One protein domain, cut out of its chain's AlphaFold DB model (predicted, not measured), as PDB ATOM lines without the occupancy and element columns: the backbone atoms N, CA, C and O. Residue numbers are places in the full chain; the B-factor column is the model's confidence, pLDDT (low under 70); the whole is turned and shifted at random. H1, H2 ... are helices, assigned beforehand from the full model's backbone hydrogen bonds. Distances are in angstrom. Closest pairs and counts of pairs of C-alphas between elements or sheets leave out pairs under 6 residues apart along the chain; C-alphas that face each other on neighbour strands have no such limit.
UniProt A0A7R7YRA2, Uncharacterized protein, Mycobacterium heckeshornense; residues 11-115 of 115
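Overview. This is residues 11 to 115 of the 115 residues of an uncharacterized protein of Mycobacterium heckeshornense (UniProt A0A7R7YRA2). What stands out first? H3, H4 and H5 form an up-and-down bundle, each running against the one before it, and the hairpin of H1 and H2 packs on it: H1 on H3, residues 44 to 45 of H2 on H5. What is it built of? The printed part has 105 residues with five named helices, H1 to H5 in order, and no named strand: all helix. It is compact, with a radius of gyration of the C-alphas of 12.8 A and spans of 39 by 27 by 23 A.

Along the chain. Where does the first hairpin run? H1, residues 11 to 26, spans 23.6 A from C-alpha 11 at (127.264, 151.484, 92.851), and H2, residues 33 to 47, spans 21.5 A. Where are the other helices? H3 is residues 56 to 72, 23.6 A; H4 residues 76 to 89, 20.2 A; H5 residues 99 to 113, 21.3 A, ending at C-alpha 113 at (123.303, 151.994, 111.457).

Arrangement. How do the bundle's helices meet? The hairpin H4 and H5 touches at a shallow tilt of 14 degrees, opposite ways, closest C-alphas Ala 84 and Ala 103, 3.9 A. In the hairpin H3 and H4, residues 66 to 70 touch residues 76 to 80, closest C-alphas Asp 69 and Gly 76, 4.7 A. How does H1 join? H1 touches H3, closest C-alphas Leu 18 and Ala 63, 5.0 A. Are the backbones helical? Every O i to N i+4 pair is within hydrogen-bond range in H2, H3, H4 and H5, and 10 of 12 are in H1.

Size, cuts and confidence. How large is it? The two C-alphas farthest apart, Thr 31 and Thr 89, are 39.7 A apart. Are there cuts, long links or low confidence? The printed part has no cut, no link is long, and no printed residue is under 70 in pLDDT.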
ATOM      1  N   GLU A  11     127.085 151.039  91.469       96.44
ATOM      2  CA  GLU A  11     127.264 151.484  92.851       96.44
ATOM      3  C   GLU A  11     126.755 152.913  93.023       96.44
ATOM      4  O   GLU A  11     125.963 153.183  93.927       96.44
ATOM      5  N   ARG A  12     127.137 153.813  92.107       97.19
ATOM      6  CA  ARG A  12     126.649 155.195  92.080       97.19
ATOM      7  C   ARG A  12     125.124 155.246  92.021       97.19
ATOM      8  O   ARG A  12     124.510 155.913  92.847       97.19
ATOM      9  N   ALA A  13     124.519 154.515  91.086       97.69
ATOM     10  CA  ALA A  13     123.068 154.514  90.909       97.69
ATOM     11  C   ALA A  13     122.323 153.963  92.138       97.69
ATOM     12  O   ALA A  13     121.252 154.456  92.492       97.69
ATOM     13  N   ALA A  14     122.881 152.957  92.815       98.06
ATOM     14  CA  ALA A  14     122.303 152.407  94.037       98.06
ATOM     15  C   ALA A  14     122.410 153.385  95.223       98.06
ATOM     16  O   ALA A  14     121.459 153.525  95.990       98.06
ATOM     17  N   LEU A  15     123.527 154.106  95.352       98.12
ATOM     18  CA  LEU A  15     123.695 155.155  96.364       98.12
ATOM     19  C   LEU A  15     122.740 156.332  96.138       98.12
ATOM     20  O   LEU A  15     122.161 156.837  97.097       98.12
ATOM     21  N   ASP A  16     122.530 156.731  94.882       97.56
ATOM     22  CA  ASP A  16     121.563 157.774  94.540       97.56
ATOM     23  C   ASP A  16     120.138 157.335  94.946       97.56
ATOM     24  O   ASP A  16     119.432 158.080  95.626       97.56
ATOM     25  N   LEU A  17     119.746 156.081  94.677       97.19
ATOM     26  CA  LEU A  17     118.454 155.538  95.132       97.19
ATOM     27  C   LEU A  17     118.302 155.504  96.654       97.19
ATOM     28  O   LEU A  17     117.203 155.734  97.164       97.19
ATOM     29  N   LEU A  18     119.384 155.212  97.377       96.56
ATOM     30  CA  LEU A  18     119.376 155.211  98.837       96.56
ATOM     31  C   LEU A  18     118.998 156.592  99.391       96.56
ATOM     32  O   LEU A  18     118.335 156.664 100.420       96.56
ATOM     33  N   ILE A  19     119.354 157.670  98.688       96.94
ATOM     34  CA  ILE A  19     118.989 159.048  99.038       96.94
ATOM     35  C   ILE A  19     117.584 159.395  98.530       96.94
ATOM     36  O   ILE A  19     116.777 159.954  99.271       96.94
ATOM     37  N   GLU A  20     117.271 159.068  97.277       95.31
ATOM     38  CA  GLU A  20     116.027 159.484  96.623       95.31
ATOM     39  C   GLU A  20     114.778 158.830  97.227       95.31
ATOM     40  O   GLU A  20     113.750 159.492  97.400       95.31
ATOM     41  N   VAL A  21     114.846 157.537  97.568       93.88
ATOM     42  CA  VAL A  21     113.678 156.775  98.038       93.88
ATOM     43  C   VAL A  21     113.096 157.359  99.336       93.88
ATOM     44  O   VAL A  21     111.891 157.634  99.359       93.88
ATOM     45  N   PRO A  22     113.885 157.619 100.397       93.44
ATOM     46  CA  PRO A  22     113.363 158.226 101.617       93.44
ATOM     47  C   PRO A  22     112.781 159.618 101.404       93.44
ATOM     48  O   PRO A  22     111.723 159.923 101.953       93.44
ATOM     49  N   LEU A  23     113.420 160.446 100.572       94.25
ATOM     50  CA  LEU A  23     112.930 161.792 100.268       94.25
ATOM     51  C   LEU A  23     111.580 161.745  99.555       94.25
ATOM     52  O   LEU A  23     110.665 162.493  99.909       94.25
ATOM     53  N   MET A  24     111.412 160.813  98.613       92.31
ATOM     54  CA  MET A  24     110.129 160.582  97.950       92.31
ATOM     55  C   MET A  24     109.048 160.137  98.946       92.31
ATOM     56  O   MET A  24     107.920 160.632  98.893       92.31
ATOM     57  N   MET A  25     109.382 159.226  99.866       89.19
ATOM     58  CA  MET A  25     108.452 158.730 100.888       89.19
ATOM     59  C   MET A  25     108.036 159.823 101.881       89.19
ATOM     60  O   MET A  25     106.853 159.934 102.209       89.19
ATOM     61  N   ALA A  26     108.987 160.649 102.321       91.06
ATOM     62  CA  ALA A  26     108.765 161.747 103.259       91.06
ATOM     63  C   ALA A  26     108.167 163.004 102.600       91.06
ATOM     64  O   ALA A  26     107.682 163.891 103.303       91.06
ATOM     65  N   LYS A  27     108.167 163.080 101.260       91.56
ATOM     66  CA  LYS A  27     107.840 164.287 100.477       91.56
ATOM     67  C   LYS A  27     108.719 165.482 100.872       91.56
ATOM     68  O   LYS A  27     108.243 166.615 100.941       91.56
ATOM     69  N   GLU A  28     109.991 165.214 101.145       89.56
ATOM     70  CA  GLU A  28     110.959 166.210 101.602       89.56
ATOM     71  C   GLU A  28     111.806 166.736 100.429       89.56
ATOM     72  O   GLU A  28     112.143 165.964  99.527       89.56
ATOM     73  N   PRO A  29     112.152 168.039 100.390       88.94
ATOM     74  CA  PRO A  29     113.089 168.554  99.398       88.94
ATOM     75  C   PRO A  29     114.508 167.999  99.594       88.94
ATOM     76  O   PRO A  29     114.944 167.728 100.709       88.94
ATOM     77  N   ASP A  30     115.279 167.972  98.507       88.00
ATOM     78  CA  ASP A  30     116.682 167.517  98.461       88.00
ATOM     79  C   ASP A  30     117.678 168.410  99.244       88.00
ATOM     80  O   ASP A  30     118.878 168.156  99.312       88.00
ATOM     81  N   THR A  31     117.189 169.483  99.865       90.56
ATOM     82  CA  THR A  31     117.962 170.376 100.741       90.56
ATOM     83  C   THR A  31     117.550 170.278 102.210       90.56
ATOM     84  O   THR A  31     118.035 171.054 103.036       90.56
ATOM     85  N   GLY A  32     116.627 169.371 102.538       92.88
ATOM     86  CA  GLY A  32     116.121 169.176 103.890       92.88
ATOM     87  C   GLY A  32     117.068 168.385 104.805       92.88
ATOM     88  O   GLY A  32     118.068 167.822 104.345       92.88
ATOM     89  N   PRO A  33     116.781 168.345 106.119       93.69
ATOM     90  CA  PRO A  33     117.569 167.585 107.086       93.69
ATOM     91  C   PRO A  33     117.665 166.088 106.757       93.69
ATOM     92  O   PRO A  33     118.744 165.521 106.916       93.69
ATOM     93  N   LEU A  34     116.601 165.448 106.256       93.88
ATOM     94  CA  LEU A  34     116.659 164.039 105.855       93.88
ATOM     95  C   LEU A  34     117.618 163.851 104.681       93.88
ATOM     96  O   LEU A  34     118.396 162.905 104.678       93.88
ATOM     97  N   ALA A  35     117.626 164.774 103.714       95.19
ATOM     98  CA  ALA A  35     118.536 164.701 102.572       95.19
ATOM     99  C   ALA A  35     120.003 164.766 103.021       95.19
ATOM    100  O   ALA A  35     120.836 164.015 102.515       95.19
ATOM    101  N   ALA A  36     120.317 165.618 104.002       96.06
ATOM    102  CA  ALA A  36     121.654 165.696 104.584       96.06
ATOM    103  C   ALA A  36     122.059 164.382 105.276       96.06
ATOM    104  O   ALA A  36     123.131 163.853 104.983       96.06
ATOM    105  N   VAL A  37     121.180 163.823 106.115       95.56
ATOM    106  CA  VAL A  37     121.424 162.550 106.818       95.56
ATOM    107  C   VAL A  37     121.593 161.392 105.834       95.56
ATOM    108  O   VAL A  37     122.535 160.612 105.952       95.56
ATOM    109  N   MET A  38     120.734 161.295 104.816       96.50
ATOM    110  CA  MET A  38     120.822 160.216 103.830       96.50
ATOM    111  C   MET A  38     122.081 160.321 102.964       96.50
ATOM    112  O   MET A  38     122.655 159.294 102.609       96.50
ATOM    113  N   ARG A  39     122.551 161.535 102.649       97.38
ATOM    114  CA  ARG A  39     123.828 161.738 101.944       97.38
ATOM    115  C   ARG A  39     125.024 161.325 102.795       97.38
ATOM    116  O   ARG A  39     125.960 160.737 102.261       97.38
ATOM    117  N   GLU A  40     125.002 161.616 104.094       97.25
ATOM    118  CA  GLU A  40     126.043 161.171 105.024       97.25
ATOM    119  C   GLU A  40     126.061 159.644 105.144       97.25
ATOM    120  O   GLU A  40     127.113 159.027 104.972       97.25
ATOM    121  N   LEU A  41     124.891 159.021 105.312       97.19
ATOM    122  CA  LEU A  41     124.761 157.565 105.313       97.19
ATOM    123  C   LEU A  41     125.269 156.951 104.000       97.19
ATOM    124  O   LEU A  41     126.058 156.008 104.028       97.19
ATOM    125  N   ALA A  42     124.874 157.504 102.850       97.88
ATOM    126  CA  ALA A  42     125.348 157.055 101.543       97.88
ATOM    127  C   ALA A  42     126.877 157.165 101.426       97.88
ATOM    128  O   ALA A  42     127.517 156.252 100.912       97.88
ATOM    129  N   ALA A  43     127.483 158.240 101.935       98.12
ATOM    130  CA  ALA A  43     128.933 158.406 101.919       98.12
ATOM    131  C   ALA A  43     129.656 157.347 102.768       98.12
ATOM    132  O   ALA A  43     130.665 156.795 102.323       98.12
ATOM    133  N   ILE A  44     129.134 157.023 103.956       98.31
ATOM    134  CA  ILE A  44     129.694 155.970 104.816       98.31
ATOM    135  C   ILE A  44     129.564 154.607 104.130       98.31
ATOM    136  O   ILE A  44     130.539 153.869 104.019       98.31
ATOM    137  N   LEU A  45     128.384 154.288 103.602       98.06
ATOM    138  CA  LEU A  45     128.131 153.022 102.917       98.06
ATOM    139  C   LEU A  45     128.962 152.855 101.637       98.06
ATOM    140  O   LEU A  45     129.399 151.746 101.327       98.06
ATOM    141  N   ALA A  46     129.213 153.950 100.915       98.00
ATOM    142  CA  ALA A  46     130.124 153.962  99.778       98.00
ATOM    143  C   ALA A  46     131.561 153.635 100.207       98.00
ATOM    144  O   ALA A  46     132.229 152.838  99.555       98.00
ATOM    145  N   ALA A  47     132.028 154.207 101.323       98.19
ATOM    146  CA  ALA A  47     133.359 153.922 101.861       98.19
ATOM    147  C   ALA A  47     133.516 152.460 102.326       98.19
ATOM    148  O   ALA A  47     134.602 151.899 102.203       98.19
ATOM    149  N   GLU A  48     132.439 151.839 102.810       98.00
ATOM    150  CA  GLU A  48     132.401 150.422 103.206       98.00
ATOM    151  C   GLU A  48     132.191 149.466 102.004       98.00
ATOM    152  O   GLU A  48     132.176 148.247 102.173       98.00
ATOM    153  N   GLY A  49     132.020 149.985 100.778       97.25
ATOM    154  CA  GLY A  49     131.832 149.170  99.571       97.25
ATOM    155  C   GLY A  49     130.533 148.357  99.573       97.25
ATOM    156  O   GLY A  49     130.503 147.216  99.100       97.25
ATOM    157  N   VAL A  50     129.448 148.910 100.135       98.38
ATOM    158  CA  VAL A  50     128.210 148.150 100.404       98.38
ATOM    159  C   VAL A  50     127.634 147.466  99.154       98.38
ATOM    160  O   VAL A  50     127.148 146.339  99.240       98.38
ATOM    161  N   PHE A  51     127.734 148.103  97.980       98.31
ATOM    162  CA  PHE A  51     127.177 147.598  96.717       98.31
ATOM    163  C   PHE A  51     128.223 146.963  95.793       98.31
ATOM    164  O   PHE A  51     127.911 146.624  94.651       98.31
ATOM    165  N   THR A  52     129.457 146.770  96.266       97.69
ATOM    166  CA  THR A  52     130.558 146.354  95.398       97.69
ATOM    167  C   THR A  52     130.346 144.984  94.771       97.69
ATOM    168  O   THR A  52     130.123 143.984  95.453       97.69
ATOM    169  N   GLY A  53     130.440 144.941  93.440       96.50
ATOM    170  CA  GLY A  53     130.301 143.721  92.645       96.50
ATOM    171  C   GLY A  53     128.871 143.193  92.496       96.50
ATOM    172  O   GLY A  53     128.704 142.138  91.890       96.50
ATOM    173  N   LEU A  54     127.853 143.893  93.013       97.75
ATOM    174  CA  LEU A  54     126.456 143.508  92.806       97.75
ATOM    175  C   LEU A  54     125.995 143.810  91.377       97.75
ATOM    176  O   LEU A  54     126.449 144.769  90.747       97.75
ATOM    177  N   SER A  55     125.035 143.022  90.887       97.38
ATOM    178  CA  SER A  55     124.275 143.383  89.690       97.38
ATOM    179  C   SER A  55     123.397 144.606  89.969       97.38
ATOM    180  O   SER A  55     123.110 144.938  91.122       97.38
ATOM    181  N   TRP A  56     122.911 145.276  88.921       96.94
ATOM    182  CA  TRP A  56     121.950 146.363  89.116       96.94
ATOM    183  C   TRP A  56     120.662 145.886  89.795       96.94
ATOM    184  O   TRP A  56     120.114 146.588  90.644       96.94
ATOM    185  N   PHE A  57     120.186 144.688  89.449       96.50
ATOM    186  CA  PHE A  57     118.998 144.110  90.064       96.50
ATOM    187  C   PHE A  57     119.167 143.987  91.583       96.50
ATOM    188  O   PHE A  57     118.312 144.483  92.323       96.50
ATOM    189  N   ASP A  58     120.277 143.412  92.039       97.88
ATOM    190  CA  ASP A  58     120.580 143.235  93.458       97.88
ATOM    191  C   ASP A  58     120.846 144.577  94.151       97.88
ATOM    192  O   ASP A  58     120.198 144.901  95.149       97.88
ATOM    193  N   ALA A  59     121.714 145.419  93.583       98.25
ATOM    194  CA  ALA A  59     122.079 146.712  94.160       98.25
ATOM    195  C   ALA A  59     120.860 147.632  94.340       98.25
ATOM    196  O   ALA A  59     120.698 148.256  95.390       98.25
ATOM    197  N   ARG A  60     119.947 147.664  93.359       97.62
ATOM    198  CA  ARG A  60     118.694 148.429  93.436       97.62
ATOM    199  C   ARG A  60     117.805 147.956  94.586       97.62
ATOM    200  O   ARG A  60     117.235 148.784  95.303       97.62
ATOM    201  N   HIS A  61     117.651 146.643  94.757       97.62
ATOM    202  CA  HIS A  61     116.842 146.093  95.847       97.62
ATOM    203  C   HIS A  61     117.505 146.304  97.205       97.62
ATOM    204  O   HIS A  61     116.814 146.684  98.152       97.62
ATOM    205  N   ALA A  62     118.824 146.120  97.291       98.31
ATOM    206  CA  ALA A  62     119.590 146.381  98.498       98.31
ATOM    207  C   ALA A  62     119.444 147.846  98.930       98.31
ATOM    208  O   ALA A  62     119.009 148.100 100.051       98.31
ATOM    209  N   ALA A  63     119.690 148.802  98.028       98.38
ATOM    210  CA  ALA A  63     119.541 150.231  98.302       98.38
ATOM    211  C   ALA A  63     118.134 150.596  98.785       98.38
ATOM    212  O   ALA A  63     117.983 151.270  99.801       98.38
ATOM    213  N   THR A  64     117.101 150.094  98.101       96.81
ATOM    214  CA  THR A  64     115.701 150.357  98.471       96.81
ATOM    215  C   THR A  64     115.370 149.801  99.858       96.81
ATOM    216  O   THR A  64     114.712 150.468 100.653       96.81
ATOM    217  N   ALA A  65     115.814 148.580 100.165       97.06
ATOM    218  CA  ALA A  65     115.558 147.955 101.458       97.06
ATOM    219  C   ALA A  65     116.329 148.640 102.594       97.06
ATOM    220  O   ALA A  65     115.741 148.880 103.643       97.06
ATOM    221  N   ILE A  66     117.596 149.006 102.370       98.19
ATOM    222  CA  ILE A  66     118.409 149.763 103.333       98.19
ATOM    223  C   ILE A  66     117.760 151.114 103.623       98.19
ATOM    224  O   ILE A  66     117.534 151.439 104.783       98.19
ATOM    225  N   ALA A  67     117.394 151.863 102.584       96.38
ATOM    226  CA  ALA A  67     116.704 153.139 102.718       96.38
ATOM    227  C   ALA A  67     115.394 153.018 103.511       96.38
ATOM    228  O   ALA A  67     115.134 153.803 104.421       96.38
ATOM    229  N   PHE A  68     114.572 152.017 103.181       94.81
ATOM    230  CA  PHE A  68     113.304 151.789 103.865       94.81
ATOM    231  C   PHE A  68     113.510 151.413 105.335       94.81
ATOM    232  O   PHE A  68     112.878 152.004 106.207       94.81
ATOM    233  N   ASP A  69     114.379 150.443 105.626       96.00
ATOM    234  CA  ASP A  69     114.565 149.962 106.994       96.00
ATOM    235  C   ASP A  69     115.315 150.981 107.870       96.00
ATOM    236  O   ASP A  69     115.036 151.049 109.061       96.00
ATOM    237  N   ALA A  70     116.174 151.833 107.299       93.56
ATOM    238  CA  ALA A  70     116.826 152.925 108.027       93.56
ATOM    239  C   ALA A  70     115.848 154.024 108.483       93.56
ATOM    240  O   ALA A  70     116.090 154.676 109.495       93.56
ATOM    241  N   VAL A  71     114.757 154.252 107.741       92.62
ATOM    242  CA  VAL A  71     113.857 155.401 107.968       92.62
ATOM    243  C   VAL A  71     112.502 154.998 108.548       92.62
ATOM    244  O   VAL A  71     111.898 155.763 109.294       92.62
ATOM    245  N   ALA A  72     111.994 153.812 108.207       89.88
ATOM    246  CA  ALA A  72     110.631 153.395 108.541       89.88
ATOM    247  C   ALA A  72     110.542 152.363 109.679       89.88
ATOM    248  O   ALA A  72     109.436 151.925 110.007       89.88
ATOM    249  N   ARG A  73     111.669 151.922 110.257       89.88
ATOM    250  CA  ARG A  73     111.704 150.894 111.310       89.88
ATOM    251  C   ARG A  73     112.360 151.423 112.576       89.88
ATOM    252  O   ARG A  73     113.429 152.012 112.512       89.88
ATOM    253  N   ASP A  74     111.765 151.090 113.720       89.62
ATOM    254  CA  ASP A  74     112.352 151.384 115.034       89.62
ATOM    255  C   ASP A  74     113.651 150.587 115.286       89.62
ATOM    256  O   ASP A  74     114.556 151.079 115.947       89.62
ATOM    257  N   ASP A  75     113.756 149.368 114.734       94.19
ATOM    258  CA  ASP A  75     114.951 148.502 114.778       94.19
ATOM    259  C   ASP A  75     115.457 148.194 113.355       94.19
ATOM    260  O   ASP A  75     115.484 147.047 112.901       94.19
ATOM    261  N   GLY A  76     115.798 149.242 112.601       95.44
ATOM    262  CA  GLY A  76     116.374 149.115 111.255       95.44
ATOM    263  C   GLY A  76     117.528 148.099 111.165       95.44
ATOM    264  O   GLY A  76     117.462 147.197 110.320       95.44
ATOM    265  N   PRO A  77     118.543 148.158 112.053       97.69
ATOM    266  CA  PRO A  77     119.651 147.202 112.066       97.69
ATOM    267  C   PRO A  77     119.205 145.744 112.238       97.69
ATOM    268  O   PRO A  77     119.673 144.863 111.509       97.69
ATOM    269  N   GLY A  78     118.282 145.456 113.161       97.56
ATOM    270  CA  GLY A  78     117.736 144.112 113.358       97.56
ATOM    271  C   GLY A  78     117.003 143.580 112.124       97.56
ATOM    272  O   GLY A  78     117.212 142.428 111.722       97.56
ATOM    273  N   PHE A  79     116.210 144.422 111.450       97.38
ATOM    274  CA  PHE A  79     115.539 144.043 110.201       97.38
ATOM    275  C   PHE A  79     116.531 143.723 109.076       97.38
ATOM    276  O   PHE A  79     116.344 142.727 108.367       97.38
ATOM    277  N   LEU A  80     117.597 144.513 108.938       98.25
ATOM    278  CA  LEU A  80     118.637 144.285 107.933       98.25
ATOM    279  C   LEU A  80     119.413 142.991 108.190       98.25
ATOM    280  O   LEU A  80     119.618 142.214 107.258       98.25
ATOM    281  N   ARG A  81     119.741 142.676 109.448       98.38
ATOM    282  CA  ARG A  81     120.330 141.371 109.807       98.38
ATOM    283  C   ARG A  81     119.429 140.204 109.409       98.38
ATOM    284  O   ARG A  81     119.898 139.255 108.787       98.38
ATOM    285  N   GLY A  82     118.128 140.299 109.684       97.94
ATOM    286  CA  GLY A  82     117.164 139.270 109.277       97.94
ATOM    287  C   GLY A  82     116.976 139.168 107.757       97.94
ATOM    288  O   GLY A  82     116.641 138.106 107.233       97.94
ATOM    289  N   ARG A  83     117.175 140.256 107.001       97.88
ATOM    290  CA  ARG A  83     117.248 140.188 105.531       97.88
ATOM    291  C   ARG A  83     118.517 139.498 105.056       97.88
ATOM    292  O   ARG A  83     118.420 138.697 104.136       97.88
ATOM    293  N   ALA A  84     119.658 139.769 105.685       98.25
ATOM    294  CA  ALA A  84     120.908 139.105 105.342       98.25
ATOM    295  C   ALA A  84     120.804 137.584 105.506       98.25
ATOM    296  O   ALA A  84     121.129 136.850 104.579       98.25
ATOM    297  N   GLU A  85     120.263 137.127 106.638       98.12
ATOM    298  CA  GLU A  85     120.023 135.702 106.889       98.12
ATOM    299  C   GLU A  85     119.126 135.089 105.806       98.12
ATOM    300  O   GLU A  85     119.464 134.066 105.215       98.12
ATOM    301  N   ARG A  86     118.008 135.744 105.474       97.88
ATOM    302  CA  ARG A  86     117.093 135.237 104.441       97.88
ATOM    303  C   ARG A  86     117.709 135.213 103.047       97.88
ATOM    304  O   ARG A  86     117.425 134.268 102.317       97.88
ATOM    305  N   ALA A  87     118.535 136.194 102.691       97.00
ATOM    306  CA  ALA A  87     119.253 136.187 101.421       97.00
ATOM    307  C   ALA A  87     120.233 134.999 101.352       97.00
ATOM    308  O   ALA A  87     120.277 134.311 100.338       97.00
ATOM    309  N   GLU A  88     120.945 134.685 102.443       94.38
ATOM    310  CA  GLU A  88     121.856 133.527 102.507       94.38
ATOM    311  C   GLU A  88     121.128 132.187 102.418       94.38
ATOM    312  O   GLU A  88     121.585 131.273 101.732       94.38
ATOM    313  N   THR A  89     120.000 132.049 103.117       95.19
ATOM    314  CA  THR A  89     119.270 130.778 103.179       95.19
ATOM    315  C   THR A  89     118.258 130.604 102.046       95.19
ATOM    316  O   THR A  89     117.608 129.560 101.978       95.19
ATOM    317  N   GLY A  90     118.045 131.625 101.209       92.81
ATOM    318  CA  GLY A  90     116.934 131.685 100.249       92.81
ATOM    319  C   GLY A  90     115.551 131.780 100.913       92.81
ATOM    320  O   GLY A  90     114.536 131.421 100.316       92.81
ATOM    321  N   GLY A  91     115.495 132.228 102.172       92.31
ATOM    322  CA  GLY A  91     114.275 132.296 102.985       92.31
ATOM    323  C   GLY A  91     113.335 133.453 102.632       92.31
ATOM    324  O   GLY A  91     112.233 133.530 103.173       92.31
ATOM    325  N   ASP A  92     113.753 134.365 101.753       90.62
ATOM    326  CA  ASP A  92     112.927 135.458 101.226       90.62
ATOM    327  C   ASP A  92     112.213 135.104  99.910       90.62
ATOM    328  O   ASP A  92     111.367 135.876  99.456       90.62
ATOM    329  N   GLY A  93     112.505 133.936  99.321       91.69
ATOM    330  CA  GLY A  93     111.910 133.484  98.061       91.69
ATOM    331  C   GLY A  93     112.344 134.297  96.840       91.69
ATOM    332  O   GLY A  93     111.685 134.227  95.801       91.69
ATOM    333  N   MET A  94     113.418 135.079  96.959       92.75
ATOM    334  CA  MET A  94     113.927 135.926  95.889       92.75
ATOM    335  C   MET A  94     115.017 135.208  95.088       92.75
ATOM    336  O   MET A  94     115.837 134.467  95.627       92.75
ATOM    337  N   SER A  95     115.038 135.458  93.780       93.19
ATOM    338  CA  SER A  95     116.073 134.957  92.869       93.19
ATOM    339  C   SER A  95     117.192 135.990  92.731       93.19
ATOM    340  O   SER A  95     117.311 136.614  91.679       93.19
ATOM    341  N   TRP A  96     117.947 136.226  93.806       96.00
ATOM    342  CA  TRP A  96     119.105 137.128  93.779       96.00
ATOM    343  C   TRP A  96     120.168 136.634  92.798       96.00
ATOM    344  O   TRP A  96     120.406 135.425  92.713       96.00
ATOM    345  N   ASP A  97     120.821 137.562  92.096       96.88
ATOM    346  CA  ASP A  97     121.931 137.216  91.201       96.88
ATOM    347  C   ASP A  97     123.166 136.790  92.020       96.88
ATOM    348  O   ASP A  97     123.859 135.834  91.666       96.88
ATOM    349  N   ASP A  98     123.401 137.461  93.151       97.19
ATOM    350  CA  ASP A  98     124.411 137.152  94.160       97.19
ATOM    351  C   ASP A  98     123.799 137.189  95.581       97.19
ATOM    352  O   ASP A  98     123.870 138.206  96.285       97.19
ATOM    353  N   PRO A  99     123.226 136.066  96.063       97.56
ATOM    354  CA  PRO A  99     122.670 135.982  97.415       97.56
ATOM    355  C   PRO A  99     123.686 136.315  98.523       97.56
ATOM    356  O   PRO A  99     123.335 136.928  99.535       97.56
ATOM    357  N   ALA A 100     124.961 135.950  98.336       97.69
ATOM    358  CA  ALA A 100     126.018 136.227  99.308       97.69
ATOM    359  C   ALA A 100     126.391 137.718  99.320       97.69
ATOM    360  O   ALA A 100     126.624 138.299 100.385       97.69
ATOM    361  N   GLY A 101     126.414 138.347  98.145       98.06
ATOM    362  CA  GLY A 101     126.573 139.785  97.981       98.06
ATOM    363  C   GLY A 101     125.443 140.577  98.629       98.06
ATOM    364  O   GLY A 101     125.717 141.507  99.388       98.06
ATOM    365  N   MET A 102     124.191 140.167  98.415       98.25
ATOM    366  CA  MET A 102     123.019 140.766  99.062       98.25
ATOM    367  C   MET A 102     123.112 140.697 100.587       98.25
ATOM    368  O   MET A 102     122.932 141.700 101.281       98.25
ATOM    369  N   ALA A 103     123.458 139.528 101.122       98.38
ATOM    370  CA  ALA A 103     123.618 139.361 102.556       98.38
ATOM    371  C   ALA A 103     124.747 140.221 103.132       98.38
ATOM    372  O   ALA A 103     124.580 140.841 104.184       98.38
ATOM    373  N   ARG A 104     125.877 140.316 102.422       98.50
ATOM    374  CA  ARG A 104     126.981 141.209 102.791       98.50
ATOM    375  C   ARG A 104     126.529 142.669 102.820       98.50
ATOM    376  O   ARG A 104     126.805 143.346 103.807       98.50
ATOM    377  N   ALA A 105     125.819 143.135 101.792       98.62
ATOM    378  CA  ALA A 105     125.320 144.507 101.717       98.62
ATOM    379  C   ALA A 105     124.412 144.844 102.912       98.62
ATOM    380  O   ALA A 105     124.591 145.870 103.569       98.62
ATOM    381  N   PHE A 106     123.486 143.945 103.259       98.69
ATOM    382  CA  PHE A 106     122.615 144.126 104.421       98.69
ATOM    383  C   PHE A 106     123.364 144.091 105.755       98.69
ATOM    384  O   PHE A 106     123.040 144.882 106.640       98.69
ATOM    385  N   ARG A 107     124.376 143.226 105.910       98.69
ATOM    386  CA  ARG A 107     125.213 143.187 107.122       98.69
ATOM    387  C   ARG A 107     126.008 144.480 107.306       98.69
ATOM    388  O   ARG A 107     125.936 145.062 108.383       98.69
ATOM    389  N   ILE A 108     126.668 144.967 106.254       98.56
ATOM    390  CA  ILE A 108     127.398 146.248 106.277       98.56
ATOM    391  C   ILE A 108     126.456 147.389 106.669       98.56
ATOM    392  O   ILE A 108     126.766 148.172 107.562       98.56
ATOM    393  N   ALA A 109     125.280 147.467 106.043       98.44
ATOM    394  CA  ALA A 109     124.321 148.519 106.353       98.44
ATOM    395  C   ALA A 109     123.817 148.453 107.802       98.44
ATOM    396  O   ALA A 109     123.731 149.486 108.460       98.44
ATOM    397  N   ALA A 110     123.539 147.255 108.324       98.31
ATOM    398  CA  ALA A 110     123.164 147.078 109.724       98.31
ATOM    399  C   ALA A 110     124.275 147.544 110.681       98.31
ATOM    400  O   ALA A 110     123.998 148.249 111.644       98.31
ATOM    401  N   GLU A 111     125.529 147.180 110.399       98.25
ATOM    402  CA  GLU A 111     126.687 147.583 111.204       98.25
ATOM    403  C   GLU A 111     126.927 149.092 111.184       98.25
ATOM    404  O   GLU A 111     127.352 149.647 112.191       98.25
ATOM    405  N   VAL A 112     126.666 149.760 110.058       97.69
ATOM    406  CA  VAL A 112     126.766 151.221 109.953       97.69
ATOM    407  C   VAL A 112     125.669 151.915 110.761       97.69
ATOM    408  O   VAL A 112     125.961 152.906 111.422       97.69
ATOM    409  N   LEU A 113     124.437 151.398 110.740       95.94
ATOM    410  CA  LEU A 113     123.303 151.994 111.457       95.94
ATOM    411  C   LEU A 113     123.346 151.797 112.985       95.94
ATOM    412  O   LEU A 113     122.631 152.495 113.694       95.94
ATOM    413  N   ASP A 114     124.162 150.869 113.488       94.38
ATOM    414  CA  ASP A 114     124.366 150.649 114.929       94.38
ATOM    415  C   ASP A 114     125.449 151.547 115.558       94.38
ATOM    416  O   ASP A 114     125.680 151.467 116.769       94.38
ATOM    417  N   ARG A 115     126.158 152.350 114.755       86.62
ATOM    418  CA  ARG A 115     127.214 153.265 115.224       86.62
ATOM    419  C   ARG A 115     126.624 154.586 115.707       86.62
ATOM    420  O   ARG A 115     127.140 155.088 116.733       86.62
TER     421      ARG A 115